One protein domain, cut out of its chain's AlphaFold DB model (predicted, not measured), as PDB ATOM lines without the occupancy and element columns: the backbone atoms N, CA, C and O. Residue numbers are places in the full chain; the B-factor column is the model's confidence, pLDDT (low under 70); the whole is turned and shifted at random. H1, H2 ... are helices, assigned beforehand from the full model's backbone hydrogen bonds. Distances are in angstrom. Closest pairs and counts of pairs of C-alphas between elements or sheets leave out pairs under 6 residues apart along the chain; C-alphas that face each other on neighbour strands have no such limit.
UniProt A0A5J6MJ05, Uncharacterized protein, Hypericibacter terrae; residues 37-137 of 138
ATOM      1  N   TRP A  37      39.056 -56.642 -25.169       94.56
ATOM      2  CA  TRP A  37      39.605 -55.412 -24.609       94.56
ATOM      3  C   TRP A  37      40.681 -54.782 -25.510       94.56
ATOM      4  O   TRP A  37      40.674 -53.567 -25.715       94.56
ATOM      5  N   ASP A  38      41.570 -55.590 -26.107       93.81
ATOM      6  CA  ASP A  38      42.598 -55.092 -27.034       93.81
ATOM      7  C   ASP A  38      41.984 -54.445 -28.280       93.81
ATOM      8  O   ASP A  38      42.469 -53.404 -28.741       93.81
ATOM      9  N   LEU A  39      40.909 -55.040 -28.811       91.69
ATOM     10  CA  LEU A  39      40.169 -54.494 -29.950       91.69
ATOM     11  C   LEU A  39      39.516 -53.156 -29.593       91.69
ATOM     12  O   LEU A  39      39.690 -52.182 -30.328       91.69
ATOM     13  N   LEU A  40      38.838 -53.082 -28.444       93.88
ATOM     14  CA  LEU A  40      38.209 -51.854 -27.953       93.88
ATOM     15  C   LEU A  40      39.222 -50.734 -27.736       93.88
ATOM     16  O   LEU A  40      39.041 -49.626 -28.242       93.88
ATOM     17  N   ARG A  41      40.316 -51.020 -27.021       95.38
ATOM     18  CA  ARG A  41      41.385 -50.040 -26.798       95.38
ATOM     19  C   ARG A  41      41.910 -49.519 -28.129       95.38
ATOM     20  O   ARG A  41      42.032 -48.309 -28.295       95.38
ATOM     21  N   THR A  42      42.191 -50.408 -29.081       94.12
ATOM     22  CA  THR A  42      42.701 -50.017 -30.406       94.12
ATOM     23  C   THR A  42      41.702 -49.127 -31.148       94.12
ATOM     24  O   THR A  42      42.089 -48.089 -31.677       94.12
ATOM     25  N   GLN A  43      40.413 -49.473 -31.120       93.25
ATOM     26  CA  GLN A  43      39.352 -48.675 -31.735       93.25
ATOM     27  C   GLN A  43      39.261 -47.266 -31.127       93.25
ATOM     28  O   GLN A  43      39.205 -46.278 -31.865       93.25
ATOM     29  N   PHE A  44      39.288 -47.146 -29.797       94.31
ATOM     30  CA  PHE A  44      39.283 -45.841 -29.126       94.31
ATOM     31  C   PHE A  44      40.569 -45.048 -29.388       94.31
ATOM     32  O   PHE A  44      40.513 -43.838 -29.612       94.31
ATOM     33  N   GLU A  45      41.731 -45.706 -29.405       94.19
ATOM     34  CA  GLU A  45      42.999 -45.063 -29.764       94.19
ATOM     35  C   GLU A  45      42.973 -44.505 -31.181       94.19
ATOM     36  O   GLU A  45      43.452 -43.393 -31.404       94.19
ATOM     37  N   ASP A  46      42.428 -45.254 -32.135       93.75
ATOM     38  CA  ASP A  46      42.326 -44.815 -33.521       93.75
ATOM     39  C   ASP A  46      41.361 -43.634 -33.670       93.75
ATOM     40  O   ASP A  46      41.689 -42.666 -34.362       93.75
ATOM     41  N   HIS A  47      40.245 -43.621 -32.933       92.94
ATOM     42  CA  HIS A  47      39.364 -42.447 -32.864       92.94
ATOM     43  C   HIS A  47      40.086 -41.214 -32.295       92.94
ATOM     44  O   HIS A  47      40.007 -40.110 -32.845       92.94
ATOM     45  N   LEU A  48      40.885 -41.402 -31.243       92.06
ATOM     46  CA  LEU A  48      41.707 -40.353 -30.631       92.06
ATOM     47  C   LEU A  48      42.895 -39.908 -31.512       92.06
ATOM     48  O   LEU A  48      43.555 -38.910 -31.209       92.06
ATOM     49  N   LYS A  49      43.202 -40.606 -32.611       92.81
ATOM     50  CA  LYS A  49      44.217 -40.173 -33.590       92.81
ATOM     51  C   LYS A  49      43.691 -39.171 -34.617       92.81
ATOM     52  O   LYS A  49      44.502 -38.611 -35.349       92.81
ATOM     53  N   THR A  50      42.385 -38.914 -34.650       90.75
ATOM     54  CA  THR A  50      41.781 -37.933 -35.563       90.75
ATOM     55  C   THR A  50      42.241 -36.496 -35.271       90.75
ATOM     56  O   THR A  50      42.646 -36.163 -34.153       90.75
ATOM     57  N   ASP A  51      42.139 -35.614 -36.275       89.81
ATOM     58  CA  ASP A  51      42.567 -34.204 -36.193       89.81
ATOM     59  C   ASP A  51      41.936 -33.449 -35.019       89.81
ATOM     60  O   ASP A  51      42.552 -32.555 -34.430       89.81
ATOM     61  N   ARG A  52      40.722 -33.850 -34.631       86.38
ATOM     62  CA  ARG A  52      40.002 -33.312 -33.480       86.38
ATOM     63  C   ARG A  52      40.829 -33.360 -32.191       86.38
ATOM     64  O   ARG A  52      40.787 -32.417 -31.403       86.38
ATOM     65  N   PHE A  53      41.578 -34.438 -31.980       89.00
ATOM     66  CA  PHE A  53      42.330 -34.690 -30.751       89.00
ATOM     67  C   PHE A  53      43.842 -34.510 -30.940       89.00
ATOM     68  O   PHE A  53      44.624 -34.903 -30.076       89.00
ATOM     69  N   ALA A  54      44.280 -33.881 -32.037       89.88
ATOM     70  CA  ALA A  54      45.700 -33.733 -32.371       89.88
ATOM     71  C   ALA A  54      46.524 -32.989 -31.300       89.88
ATOM     72  O   ALA A  54      47.732 -33.194 -31.196       89.88
ATOM     73  N   LYS A  55      45.880 -32.140 -30.487       89.69
ATOM     74  CA  LYS A  55      46.522 -31.405 -29.380       89.69
ATOM     75  C   LYS A  55      46.762 -32.261 -28.135       89.69
ATOM     76  O   LYS A  55      47.488 -31.839 -27.239       89.69
ATOM     77  N   ILE A  56      46.151 -33.440 -28.066       89.31
ATOM     78  CA  ILE A  56      46.225 -34.320 -26.907       89.31
ATOM     79  C   ILE A  56      47.475 -35.199 -27.040       89.31
ATOM     80  O   ILE A  56      47.635 -35.890 -28.055       89.31
ATOM     81  N   PRO A  57      48.376 -35.201 -26.041       93.88
ATOM     82  CA  PRO A  57      49.564 -36.048 -26.048       93.88
ATOM     83  C   PRO A  57      49.229 -37.523 -26.316       93.88
ATOM     84  O   PRO A  57      48.186 -38.025 -25.900       93.88
ATOM     85  N   SER A  58      50.083 -38.228 -27.063       92.25
ATOM     86  CA  SER A  58      49.824 -39.623 -27.462       92.25
ATOM     87  C   SER A  58      49.738 -40.585 -26.277       92.25
ATOM     88  O   SER A  58      48.930 -41.506 -26.304       92.25
ATOM     89  N   ASP A  59      50.539 -40.358 -25.236       93.50
ATOM     90  CA  ASP A  59      50.482 -41.106 -23.979       93.50
ATOM     91  C   ASP A  59      49.131 -40.909 -23.280       93.50
ATOM     92  O   ASP A  59      48.522 -41.874 -22.826       93.50
ATOM     93  N   LEU A  60      48.616 -39.680 -23.270       91.75
ATOM     94  CA  LEU A  60      47.315 -39.380 -22.686       91.75
ATOM     95  C   LEU A  60      46.168 -39.992 -23.499       91.75
ATOM     96  O   LEU A  60      45.233 -40.536 -22.921       91.75
ATOM     97  N   ARG A  61      46.262 -39.988 -24.832       92.50
ATOM     98  CA  ARG A  61      45.294 -40.676 -25.704       92.50
ATOM     99  C   ARG A  61      45.256 -42.181 -25.447       92.50
ATOM    100  O   ARG A  61      44.176 -42.743 -25.320       92.50
ATOM    101  N   HIS A  62      46.422 -42.811 -25.311       93.75
ATOM    102  CA  HIS A  62      46.533 -44.229 -24.969       93.75
ATOM    103  C   HIS A  62      45.872 -44.549 -23.620       93.75
ATOM    104  O   HIS A  62      45.092 -45.497 -23.514       93.75
ATOM    105  N   LYS A  63      46.130 -43.728 -22.594       93.19
ATOM    106  CA  LYS A  63      45.501 -43.896 -21.278       93.19
ATOM    107  C   LYS A  63      43.983 -43.745 -21.342       93.19
ATOM    108  O   LYS A  63      43.282 -44.617 -20.851       93.19
ATOM    109  N   ILE A  64      43.471 -42.702 -22.000       92.94
ATOM    110  CA  ILE A  64      42.021 -42.499 -22.142       92.94
ATOM    111  C   ILE A  64      41.368 -43.669 -22.884       92.94
ATOM    112  O   ILE A  64      40.364 -44.193 -22.411       92.94
ATOM    113  N   ALA A  65      41.960 -44.143 -23.981       93.94
ATOM    114  CA  ALA A  65      41.452 -45.312 -24.697       93.94
ATOM    115  C   ALA A  65      41.429 -46.583 -23.832       93.94
ATOM    116  O   ALA A  65      40.472 -47.353 -23.884       93.94
ATOM    117  N   THR A  66      42.455 -46.775 -23.001       93.69
ATOM    118  CA  THR A  66      42.526 -47.864 -22.012       93.69
ATOM    119  C   THR A  66      41.377 -47.757 -21.002       93.69
ATOM    120  O   THR A  66      40.706 -48.751 -20.734       93.69
ATOM    121  N   CYS A  67      41.089 -46.557 -20.482       92.94
ATOM    122  CA  CYS A  67      39.962 -46.345 -19.567       92.94
ATOM    123  C   CYS A  67      38.612 -46.631 -20.219       92.94
ATOM    124  O   CYS A  67      37.755 -47.246 -19.596       92.94
ATOM    125  N   MET A  68      38.420 -46.185 -21.462       92.44
ATOM    126  CA  MET A  68      37.178 -46.419 -22.199       92.44
ATOM    127  C   MET A  68      36.964 -47.908 -22.474       92.44
ATOM    128  O   MET A  68      35.851 -48.404 -22.326       92.44
ATOM    129  N   ALA A  69      38.028 -48.641 -22.811       93.25
ATOM    130  CA  ALA A  69      37.954 -50.090 -22.962       93.25
ATOM    131  C   ALA A  69      37.567 -50.783 -21.642       93.25
ATOM    132  O   ALA A  69      36.726 -51.678 -21.658       93.25
ATOM    133  N   ASN A  70      38.122 -50.342 -20.506       91.50
ATOM    134  CA  ASN A  70      37.731 -50.850 -19.184       91.50
ATOM    135  C   ASN A  70      36.258 -50.563 -18.867       91.50
ATOM    136  O   ASN A  70      35.559 -51.469 -18.432       91.50
ATOM    137  N   ASP A  71      35.770 -49.347 -19.134       90.81
ATOM    138  CA  ASP A  71      34.365 -48.993 -18.893       90.81
ATOM    139  C   ASP A  71      33.395 -49.879 -19.681       90.81
ATOM    140  O   ASP A  71      32.413 -50.385 -19.135       90.81
ATOM    141  N   VAL A  72      33.692 -50.137 -20.957       90.38
ATOM    142  CA  VAL A  72      32.863 -51.030 -21.774       90.38
ATOM    143  C   VAL A  72      32.924 -52.464 -21.239       90.38
ATOM    144  O   VAL A  72      31.879 -53.091 -21.081       90.38
ATOM    145  N   VAL A  73      34.115 -52.982 -20.919       91.44
ATOM    146  CA  VAL A  73      34.286 -54.363 -20.429       91.44
ATOM    147  C   VAL A  73      33.633 -54.587 -19.060       91.44
ATOM    148  O   VAL A  73      33.038 -55.643 -18.852       91.44
ATOM    149  N   ASP A  74      33.641 -53.600 -18.163       89.50
ATOM    150  CA  ASP A  74      32.990 -53.691 -16.846       89.50
ATOM    151  C   ASP A  74      31.458 -53.839 -16.943       89.50
ATOM    152  O   ASP A  74      30.810 -54.351 -16.027       89.50
ATOM    153  N   ASN A  75      30.862 -53.456 -18.077       86.38
ATOM    154  CA  ASN A  75      29.435 -53.628 -18.361       86.38
ATOM    155  C   ASN A  75      29.094 -54.980 -19.027       86.38
ATOM    156  O   ASN A  75      27.941 -55.213 -19.430       86.38
ATOM    157  N   VAL A  76      30.071 -55.886 -19.133       89.25
ATOM    158  CA  VAL A  76      29.946 -57.215 -19.741       89.25
ATOM    159  C   VAL A  76      30.107 -58.298 -18.676       89.25
ATOM    160  O   VAL A  76      30.976 -58.240 -17.812       89.25
ATOM    161  N   THR A  77      29.259 -59.329 -18.715       92.00
ATOM    162  CA  THR A  77      29.411 -60.456 -17.778       92.00
ATOM    163  C   THR A  77      30.655 -61.289 -18.115       92.00
ATOM    164  O   THR A  77      31.011 -61.389 -19.288       92.00
ATOM    165  N   PRO A  78      31.268 -62.000 -17.150       91.75
ATOM    166  CA  PRO A  78      32.439 -62.836 -17.431       91.75
ATOM    167  C   PRO A  78      32.219 -63.881 -18.537       91.75
ATOM    168  O   PRO A  78      33.123 -64.153 -19.320       91.75
ATOM    169  N   ALA A  79      31.010 -64.446 -18.636       92.12
ATOM    170  CA  ALA A  79      30.668 -65.406 -19.687       92.12
ATOM    171  C   ALA A  79      30.587 -64.748 -21.074       92.12
ATOM    172  O   ALA A  79      31.077 -65.307 -22.051       92.12
ATOM    173  N   GLN A  80      30.001 -63.550 -21.157       93.31
ATOM    174  CA  GLN A  80      29.972 -62.772 -22.395       93.31
ATOM    175  C   GLN A  80      31.376 -62.313 -22.791       93.31
ATOM    176  O   GLN A  80      31.716 -62.391 -23.963       93.31
ATOM    177  N   LEU A  81      32.208 -61.899 -21.831       91.62
ATOM    178  CA  LEU A  81      33.589 -61.503 -22.096       91.62
ATOM    179  C   LEU A  81      34.410 -62.672 -22.650       91.62
ATOM    180  O   LEU A  81      35.076 -62.509 -23.663       91.62
ATOM    181  N   ALA A  82      34.288 -63.867 -22.064       91.81
ATOM    182  CA  ALA A  82      34.958 -65.062 -22.578       91.81
ATOM    183  C   ALA A  82      34.530 -65.405 -24.018       91.81
ATOM    184  O   ALA A  82      35.373 -65.768 -24.837       91.81
ATOM    185  N   HIS A  83      33.241 -65.254 -24.341       91.44
ATOM    186  CA  HIS A  83      32.750 -65.410 -25.712       91.44
ATOM    187  C   HIS A  83      33.344 -64.345 -26.648       91.44
ATOM    188  O   HIS A  83      33.827 -64.670 -27.728       91.44
ATOM    189  N   LEU A  84      33.385 -63.078 -26.229       92.31
ATOM    190  CA  LEU A  84      33.959 -61.991 -27.027       92.31
ATOM    191  C   LEU A  84      35.467 -62.153 -27.246       92.31
ATOM    192  O   LEU A  84      35.946 -61.861 -28.337       92.31
ATOM    193  N   ASP A  85      36.205 -62.660 -26.261       92.38
ATOM    194  CA  ASP A  85      37.625 -62.993 -26.405       92.38
ATOM    195  C   ASP A  85      37.833 -64.153 -27.391       92.38
ATOM    196  O   ASP A  85      38.769 -64.137 -28.193       92.38
ATOM    197  N   ALA A  86      36.938 -65.147 -27.387       89.75
ATOM    198  CA  ALA A  86      36.950 -66.231 -28.367       89.75
ATOM    199  C   ALA A  86      36.609 -65.730 -29.784       89.75
ATOM    200  O   ALA A  86      37.211 -66.172 -30.764       89.75
ATOM    201  N   VAL A  87      35.688 -64.771 -29.908       91.19
ATOM    202  CA  VAL A  87      35.379 -64.091 -31.175       91.19
ATOM    203  C   VAL A  87      36.567 -63.248 -31.647       91.19
ATOM    204  O   VAL A  87      36.954 -63.341 -32.811       91.19
ATOM    205  N   ALA A  88      37.200 -62.480 -30.756       89.69
ATOM    206  CA  ALA A  88      38.387 -61.673 -31.051       89.69
ATOM    207  C   ALA A  88      39.575 -62.535 -31.507       89.69
ATOM    208  O   ALA A  88      40.312 -62.154 -32.418       89.69
ATOM    209  N   ALA A  89      39.719 -63.730 -30.930       89.00
ATOM    210  CA  ALA A  89      40.706 -64.725 -31.337       89.00
ATOM    211  C   ALA A  89      40.328 -65.494 -32.622       89.00
ATOM    212  O   ALA A  89      41.125 -66.299 -33.107       89.00
ATOM    213  N   GLY A  90      39.130 -65.272 -33.176       88.44
ATOM    214  CA  GLY A  90      38.634 -65.950 -34.375       88.44
ATOM    215  C   GLY A  90      38.254 -67.419 -34.161       88.44
ATOM    216  O   GLY A  90      38.166 -68.172 -35.131       88.44
ATOM    217  N   THR A  91      38.058 -67.849 -32.910       90.31
ATOM    218  CA  THR A  91      37.704 -69.234 -32.556       90.31
ATOM    219  C   THR A  91      36.201 -69.455 -32.421       90.31
ATOM    220  O   THR A  91      35.746 -70.594 -32.490       90.31
ATOM    221  N   GLU A  92      35.426 -68.382 -32.255       90.00
ATOM    222  CA  GLU A  92      33.964 -68.415 -32.205       90.00
ATOM    223  C   GLU A  92      33.344 -67.396 -33.169       90.00
ATOM    224  O   GLU A  92      33.990 -66.448 -33.616       90.00
ATOM    225  N   THR A  93      32.081 -67.626 -33.532       89.56
ATOM    226  CA  THR A  93      31.305 -66.695 -34.364       89.56
ATOM    227  C   THR A  93      30.639 -65.650 -33.467       89.56
ATOM    228  O   THR A  93      30.148 -66.037 -32.407       89.56
ATOM    229  N   PRO A  94      30.584 -64.367 -33.874       87.06
ATOM    230  CA  PRO A  94      29.900 -63.338 -33.102       87.06
ATOM    231  C   PRO A  94      28.428 -63.685 -32.854       87.06
ATOM    232  O   PRO A  94      27.698 -64.004 -33.795       87.06
ATOM    233  N   ASP A  95      27.984 -63.571 -31.604       92.00
ATOM    234  CA  ASP A  95      26.562 -63.466 -31.277       92.00
ATOM    235  C   ASP A  95      26.039 -62.088 -31.745       92.00
ATOM    236  O   ASP A  95      26.516 -61.060 -31.249       92.00
ATOM    237  N   PRO A  96      25.080 -62.030 -32.691       91.25
ATOM    238  CA  PRO A  96      24.611 -60.771 -33.268       91.25
ATOM    239  C   PRO A  96      23.889 -59.865 -32.262       91.25
ATOM    240  O   PRO A  96      23.991 -58.641 -32.374       91.25
ATOM    241  N   ASP A  97      23.194 -60.429 -31.271       92.31
ATOM    242  CA  ASP A  97      22.476 -59.640 -30.264       92.31
ATOM    243  C   ASP A  97      23.466 -59.018 -29.278       92.31
ATOM    244  O   ASP A  97      23.367 -57.836 -28.924       92.31
ATOM    245  N   LEU A  98      24.469 -59.802 -28.869       90.25
ATOM    246  CA  LEU A  98      25.553 -59.301 -28.033       90.25
ATOM    247  C   LEU A  98      26.368 -58.236 -28.775       90.25
ATOM    248  O   LEU A  98      26.644 -57.183 -28.203       90.25
ATOM    249  N   GLN A  99      26.699 -58.471 -30.045       89.38
ATOM    250  CA  GLN A  99      27.443 -57.519 -30.865       89.38
ATOM    251  C   GLN A  99      26.676 -56.201 -31.040       89.38
ATOM    252  O   GLN A  99      27.229 -55.142 -30.766       89.38
ATOM    253  N   SER A 100      25.381 -56.250 -31.373       92.12
ATOM    254  CA  SER A 100      24.552 -55.043 -31.517       92.12
ATOM    255  C   SER A 100      24.464 -54.221 -30.223       92.12
ATOM    256  O   SER A 100      24.542 -52.985 -30.250       92.12
ATOM    257  N   LYS A 101      24.344 -54.896 -29.071       90.12
ATOM    258  CA  LYS A 101      24.365 -54.236 -27.759       90.12
ATOM    259  C   LYS A 101      25.698 -53.522 -27.519       90.12
ATOM    260  O   LYS A 101      25.696 -52.385 -27.046       90.12
ATOM    261  N   LEU A 102      26.812 -54.185 -27.817       89.69
ATOM    262  CA  LEU A 102      28.151 -53.642 -27.594       89.69
ATOM    263  C   LEU A 102      28.456 -52.484 -28.536       89.69
ATOM    264  O   LEU A 102      28.932 -51.454 -28.071       89.69
ATOM    265  N   ASP A 103      28.096 -52.592 -29.813       90.44
ATOM    266  CA  ASP A 103      28.248 -51.503 -30.782       90.44
ATOM    267  C   ASP A 103      27.522 -50.244 -30.297       90.44
ATOM    268  O   ASP A 103      28.093 -49.156 -30.289       90.44
ATOM    269  N   THR A 104      26.300 -50.399 -29.777       92.00
ATOM    270  CA  THR A 104      25.539 -49.288 -29.185       92.00
ATOM    271  C   THR A 104      26.281 -48.650 -28.002       92.00
ATOM    272  O   THR A 104      26.326 -47.425 -27.889       92.00
ATOM    273  N   GLN A 105      26.884 -49.456 -27.119       90.00
ATOM    274  CA  GLN A 105      27.656 -48.951 -25.973       90.00
ATOM    275  C   GLN A 105      28.941 -48.236 -26.403       90.00
ATOM    276  O   GLN A 105      29.263 -47.166 -25.876       90.00
ATOM    277  N   VAL A 106      29.662 -48.797 -27.374       91.25
ATOM    278  CA  VAL A 106      30.890 -48.209 -27.914       91.25
ATOM    279  C   VAL A 106      30.577 -46.887 -28.608       91.25
ATOM    280  O   VAL A 106      31.220 -45.886 -28.302       91.25
ATOM    281  N   THR A 107      29.548 -46.837 -29.460       91.44
ATOM    282  CA  THR A 107      29.098 -45.593 -30.102       91.44
ATOM    283  C   THR A 107      28.730 -44.533 -29.070       91.44
ATOM    284  O   THR A 107      29.239 -43.419 -29.154       91.44
ATOM    285  N   ALA A 108      27.939 -44.874 -28.049       90.12
ATOM    286  CA  ALA A 108      27.586 -43.924 -26.992       90.12
ATOM    287  C   ALA A 108      28.819 -43.409 -26.221       90.12
ATOM    288  O   ALA A 108      28.861 -42.250 -25.808       90.12
ATOM    289  N   SER A 109      29.838 -44.250 -26.031       88.88
ATOM    290  CA  SER A 109      31.094 -43.857 -25.379       88.88
ATOM    291  C   SER A 109      31.913 -42.909 -26.259       88.88
ATOM    292  O   SER A 109      32.437 -41.908 -25.767       88.88
ATOM    293  N   ILE A 110      31.976 -43.178 -27.567       89.88
ATOM    294  CA  ILE A 110      32.605 -42.292 -28.557       89.88
ATOM    295  C   ILE A 110      31.886 -40.941 -28.604       89.88
ATOM    296  O   ILE A 110      32.548 -39.910 -28.570       89.88
ATOM    297  N   GLU A 111      30.553 -40.920 -28.618       90.25
ATOM    298  CA  GLU A 111      29.764 -39.681 -28.634       90.25
ATOM    299  C   GLU A 111      30.041 -38.796 -27.415       90.25
ATOM    300  O   GLU A 111      30.123 -37.575 -27.542       90.25
ATOM    301  N   LYS A 112      30.229 -39.395 -26.234       87.06
ATOM    302  CA  LYS A 112      30.596 -38.657 -25.017       87.06
ATOM    303  C   LYS A 112      32.028 -38.130 -25.069       87.06
ATOM    304  O   LYS A 112      32.270 -36.969 -24.753       87.06
ATOM    305  N   LEU A 113      32.973 -38.925 -25.570       86.69
ATOM    306  CA  LEU A 113      34.321 -38.434 -25.866       86.69
ATOM    307  C   LEU A 113      34.279 -37.259 -26.865       86.69
ATOM    308  O   LEU A 113      34.957 -36.246 -26.682       86.69
ATOM    309  N   ASP A 114      33.425 -37.357 -27.883       88.75
ATOM    310  CA  ASP A 114      33.170 -36.327 -28.886       88.75
ATOM    311  C   ASP A 114      32.312 -35.157 -28.383       88.75
ATOM    312  O   ASP A 114      32.201 -34.139 -29.066       88.75
ATOM    313  N   SER A 115      31.712 -35.220 -27.204       89.19
ATOM    314  CA  SER A 115      31.129 -34.043 -26.551       89.19
ATOM    315  C   SER A 115      32.096 -33.425 -25.541       89.19
ATOM    316  O   SER A 115      31.873 -32.304 -25.090       89.19
ATOM    317  N   GLY A 116      33.199 -34.120 -25.240       84.44
ATOM    318  CA  GLY A 116      34.109 -33.784 -24.154       84.44
ATOM    319  C   GLY A 116      33.605 -34.244 -22.786       84.44
ATOM    320  O   GLY A 116      34.252 -33.933 -21.798       84.44
ATOM    321  N   ASP A 117      32.496 -34.976 -22.687       86.50
ATOM    322  CA  ASP A 117      32.003 -35.511 -21.416       86.50
ATOM    323  C   ASP A 117      32.767 -36.785 -21.024       86.50
ATOM    324  O   ASP A 117      32.418 -37.900 -21.415       86.50
ATOM    325  N   LEU A 118      33.832 -36.615 -20.237       85.00
ATOM    326  CA  LEU A 118      34.648 -37.718 -19.715       85.00
ATOM    327  C   LEU A 118      34.392 -38.011 -18.234       85.00
ATOM    328  O   LEU A 118      35.176 -38.716 -17.596       85.00
ATOM    329  N   GLU A 119      33.301 -37.498 -17.664       86.06
ATOM    330  CA  GLU A 119      32.964 -37.729 -16.254       86.06
ATOM    331  C   GLU A 119      32.812 -39.223 -15.938       86.06
ATOM    332  O   GLU A 119      33.254 -39.685 -14.884       86.06
ATOM    333  N   LEU A 120      32.275 -39.994 -16.889       80.56
ATOM    334  CA  LEU A 120      32.122 -41.448 -16.782       80.56
ATOM    335  C   LEU A 120      33.454 -42.204 -16.652       80.56
ATOM    336  O   LEU A 120      33.466 -43.318 -16.146       80.56
ATOM    337  N   LEU A 121      34.571 -41.600 -17.071       85.19
ATOM    338  CA  LEU A 121      35.893 -42.220 -17.003       85.19
ATOM    339  C   LEU A 121      36.604 -41.960 -15.676       85.19
ATOM    340  O   LEU A 121      37.615 -42.603 -15.410       85.19
ATOM    341  N   LYS A 122      36.088 -41.079 -14.808       86.12
ATOM    342  CA  LYS A 122      36.701 -40.792 -13.498       86.12
ATOM    343  C   LYS A 122      36.943 -42.027 -12.619       86.12
ATOM    344  O   LYS A 122      37.978 -42.042 -11.959       86.12
ATOM    345  N   PRO A 123      36.069 -43.054 -12.585       87.12
ATOM    346  CA  PRO A 123      36.350 -44.284 -11.843       87.12
ATOM    347  C   PRO A 123      37.549 -45.070 -12.395       87.12
ATOM    348  O   PRO A 123      38.213 -45.770 -11.636       87.12
ATOM    349  N   TYR A 124      37.842 -44.932 -13.691       85.94
ATOM    350  CA  TYR A 124      38.862 -45.710 -14.399       85.94
ATOM    351  C   TYR A 124      40.181 -44.945 -14.586       85.94
ATOM    352  O   TYR A 124      41.247 -45.556 -14.568       85.94
ATOM    353  N   CYS A 125      40.134 -43.616 -14.730       88.19
ATOM    354  CA  CYS A 125      41.308 -42.742 -14.754       88.19
ATOM    355  C   CYS A 125      41.029 -41.331 -14.206       88.19
ATOM    356  O   CYS A 125      40.907 -40.361 -14.962       88.19
ATOM    357  N   PRO A 126      40.980 -41.182 -12.872       83.19
ATOM    358  CA  PRO A 126      40.648 -39.910 -12.233       83.19
ATOM    359  C   PRO A 126      41.662 -38.795 -12.540       83.19
ATOM    360  O   PRO A 126      41.267 -37.650 -12.767       83.19
ATOM    361  N   ASP A 127      42.954 -39.124 -12.604       85.88
ATOM    362  CA  ASP A 127      44.030 -38.146 -12.820       85.88
ATOM    363  C   ASP A 127      44.196 -37.759 -14.301       85.88
ATOM    364  O   ASP A 127      44.578 -36.630 -14.642       85.88
ATOM    365  N   ASP A 128      43.888 -38.686 -15.210       87.56
ATOM    366  CA  ASP A 128      44.072 -38.468 -16.643       87.56
ATOM    367  C   ASP A 128      42.908 -37.681 -17.256       87.56
ATOM    368  O   ASP A 128      43.137 -36.905 -18.181       87.56
ATOM    369  N   VAL A 129      41.689 -37.770 -16.705       86.50
ATOM    370  CA  VAL A 129      40.544 -36.948 -17.148       86.50
ATOM    371  C   VAL A 129      40.828 -35.452 -16.959       86.50
ATOM    372  O   VAL A 129      40.625 -34.654 -17.874       86.50
ATOM    373  N   ALA A 130      41.379 -35.053 -15.810       86.75
ATOM    374  CA  ALA A 130      41.771 -33.659 -15.578       86.75
ATOM    375  C   ALA A 130      42.895 -33.212 -16.531       86.75
ATOM    376  O   ALA A 130      42.876 -32.100 -17.069       86.75
ATOM    377  N   SER A 131      43.863 -34.099 -16.773       88.00
ATOM    378  CA  SER A 131      44.952 -33.861 -17.723       88.00
ATOM    379  C   SER A 131      44.435 -33.724 -19.160       88.00
ATOM    380  O   SER A 131      44.944 -32.893 -19.917       88.00
ATOM    381  N   TYR A 132      43.400 -34.487 -19.522       88.00
ATOM    382  CA  TYR A 132      42.736 -34.426 -20.821       88.00
ATOM    383  C   TYR A 132      42.063 -33.075 -21.026       88.00
ATOM    384  O   TYR A 132      42.336 -32.430 -22.037       88.00
ATOM    385  N   TYR A 133      41.257 -32.606 -20.069       88.06
ATOM    386  CA  TYR A 133      40.596 -31.300 -20.172       88.06
ATOM    387  C   TYR A 133      41.605 -30.174 -20.382       88.06
ATOM    388  O   TYR A 133      41.497 -29.402 -21.339       88.06
ATOM    389  N   LYS A 134      42.681 -30.179 -19.588       88.25
ATOM    390  CA  LYS A 134      43.773 -29.215 -19.724       88.25
ATOM    391  C   LYS A 134      44.426 -29.253 -21.111       88.25
ATOM    392  O   LYS A 134      44.716 -28.200 -21.673       88.25
ATOM    393  N   ALA A 135      44.674 -30.442 -21.666       85.88
ATOM    394  CA  ALA A 135      45.265 -30.600 -22.998       85.88
ATOM    395  C   ALA A 135      44.293 -30.212 -24.130       85.88
ATOM    396  O   ALA A 135      44.712 -29.664 -25.151       85.88
ATOM    397  N   ALA A 136      42.997 -30.459 -23.937       83.44
ATOM    398  CA  ALA A 136      41.930 -30.082 -24.857       83.44
ATOM    399  C   ALA A 136      41.625 -28.569 -24.837       83.44
ATOM    400  O   ALA A 136      40.964 -28.073 -25.750       83.44
ATOM    401  N   GLY A 137      42.140 -27.829 -23.848       81.94
ATOM    402  CA  GLY A 137      41.896 -26.395 -23.676       81.94
ATOM    403  C   GLY A 137      40.536 -26.080 -23.051       81.94
ATOM    404  O   GLY A 137      39.977 -25.025 -23.350       81.94
TER     405      GLY A 137
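AT A GLANCE: This is residues 37 to 137 of the 138 residues of an uncharacterized protein of Hypericibacter terrae (UniProt A0A5J6MJ05). Five helices make an elongated body: H4, the longest, runs along one side, and H2, crossed by H1, packs on it through a part of its length. H5 packs on H2 at one end of the body, while H3 lies at the other end, crosswise to H4 and more loosely joined. The printed part has 101 residues, with five named helices in the order H1, H2, H3, H4, H5 and no named strand; the class is all helix. The whole is compact, with a radius of gyration of the C-alphas of 14.1 A, and its C-alphas span 43 by 25 by 20 A.

HOW THE PARTS SIT: Begin with H4, residues 96 to 113. With residues 102 to 109 alone it touches H2, residues 58 to 74, which meets it with residues 68 to 72 alone; look at Val 72 and Gln 105, their closest C-alphas, 7.0 A apart. These two run opposite ways at a steep tilt of 41 degrees. H2 is the hub, touching three helices. It touches H1, residues 37 to 47, at a steep tilt of 47 degrees, opposite ways, with the C-alphas of Phe 44 and Ala 65 closest at 5.0 A. With residues 60 to 64 alone H2 also touches H5, residues 126 to 136, at a steep tilt of 48 degrees; the closest C-alphas, of Leu 60 and Asp 128, are 6.9 A apart. H3, residues 78 to 88, touches no helix. It is about perpendicular to H4 at 90 degrees, close but not clearly touching, with the C-alphas of Gln 80 and Leu 98 closest at 8.0 A. H5 is apart from H1, H3 and H4. In H1, H2, H3 and H4 every O i to N i+4 pair is within hydrogen-bond range; in H5, 6 of 7 are.

IN THESE COORDINATES: Find C-alpha 96 at (24.611, -60.771, -33.268); from there H4 runs 25.5 A to C-alpha 113. H2 measures 24.4 A from C-alpha 58 to C-alpha 74. Find C-alpha 37 at (39.605, -55.412, -24.609), where H1 begins; it ends at His 47. H3 goes from Pro 78 to Ala 88. H5 goes from Pro 126 to C-alpha 136 at (41.930, -30.082, -24.857).

THE WHOLE: Look for the two C-alphas farthest apart, those of Thr 91 and Gly 137, 44.0 A from each other. The printed part, 37 to 137, has no cut. The link from H4 to H5, residues 114 to 125, is long; the link from H2 to H3 is tight. The mean pLDDT of the printed part is 90.1, and no printed residue is under 70.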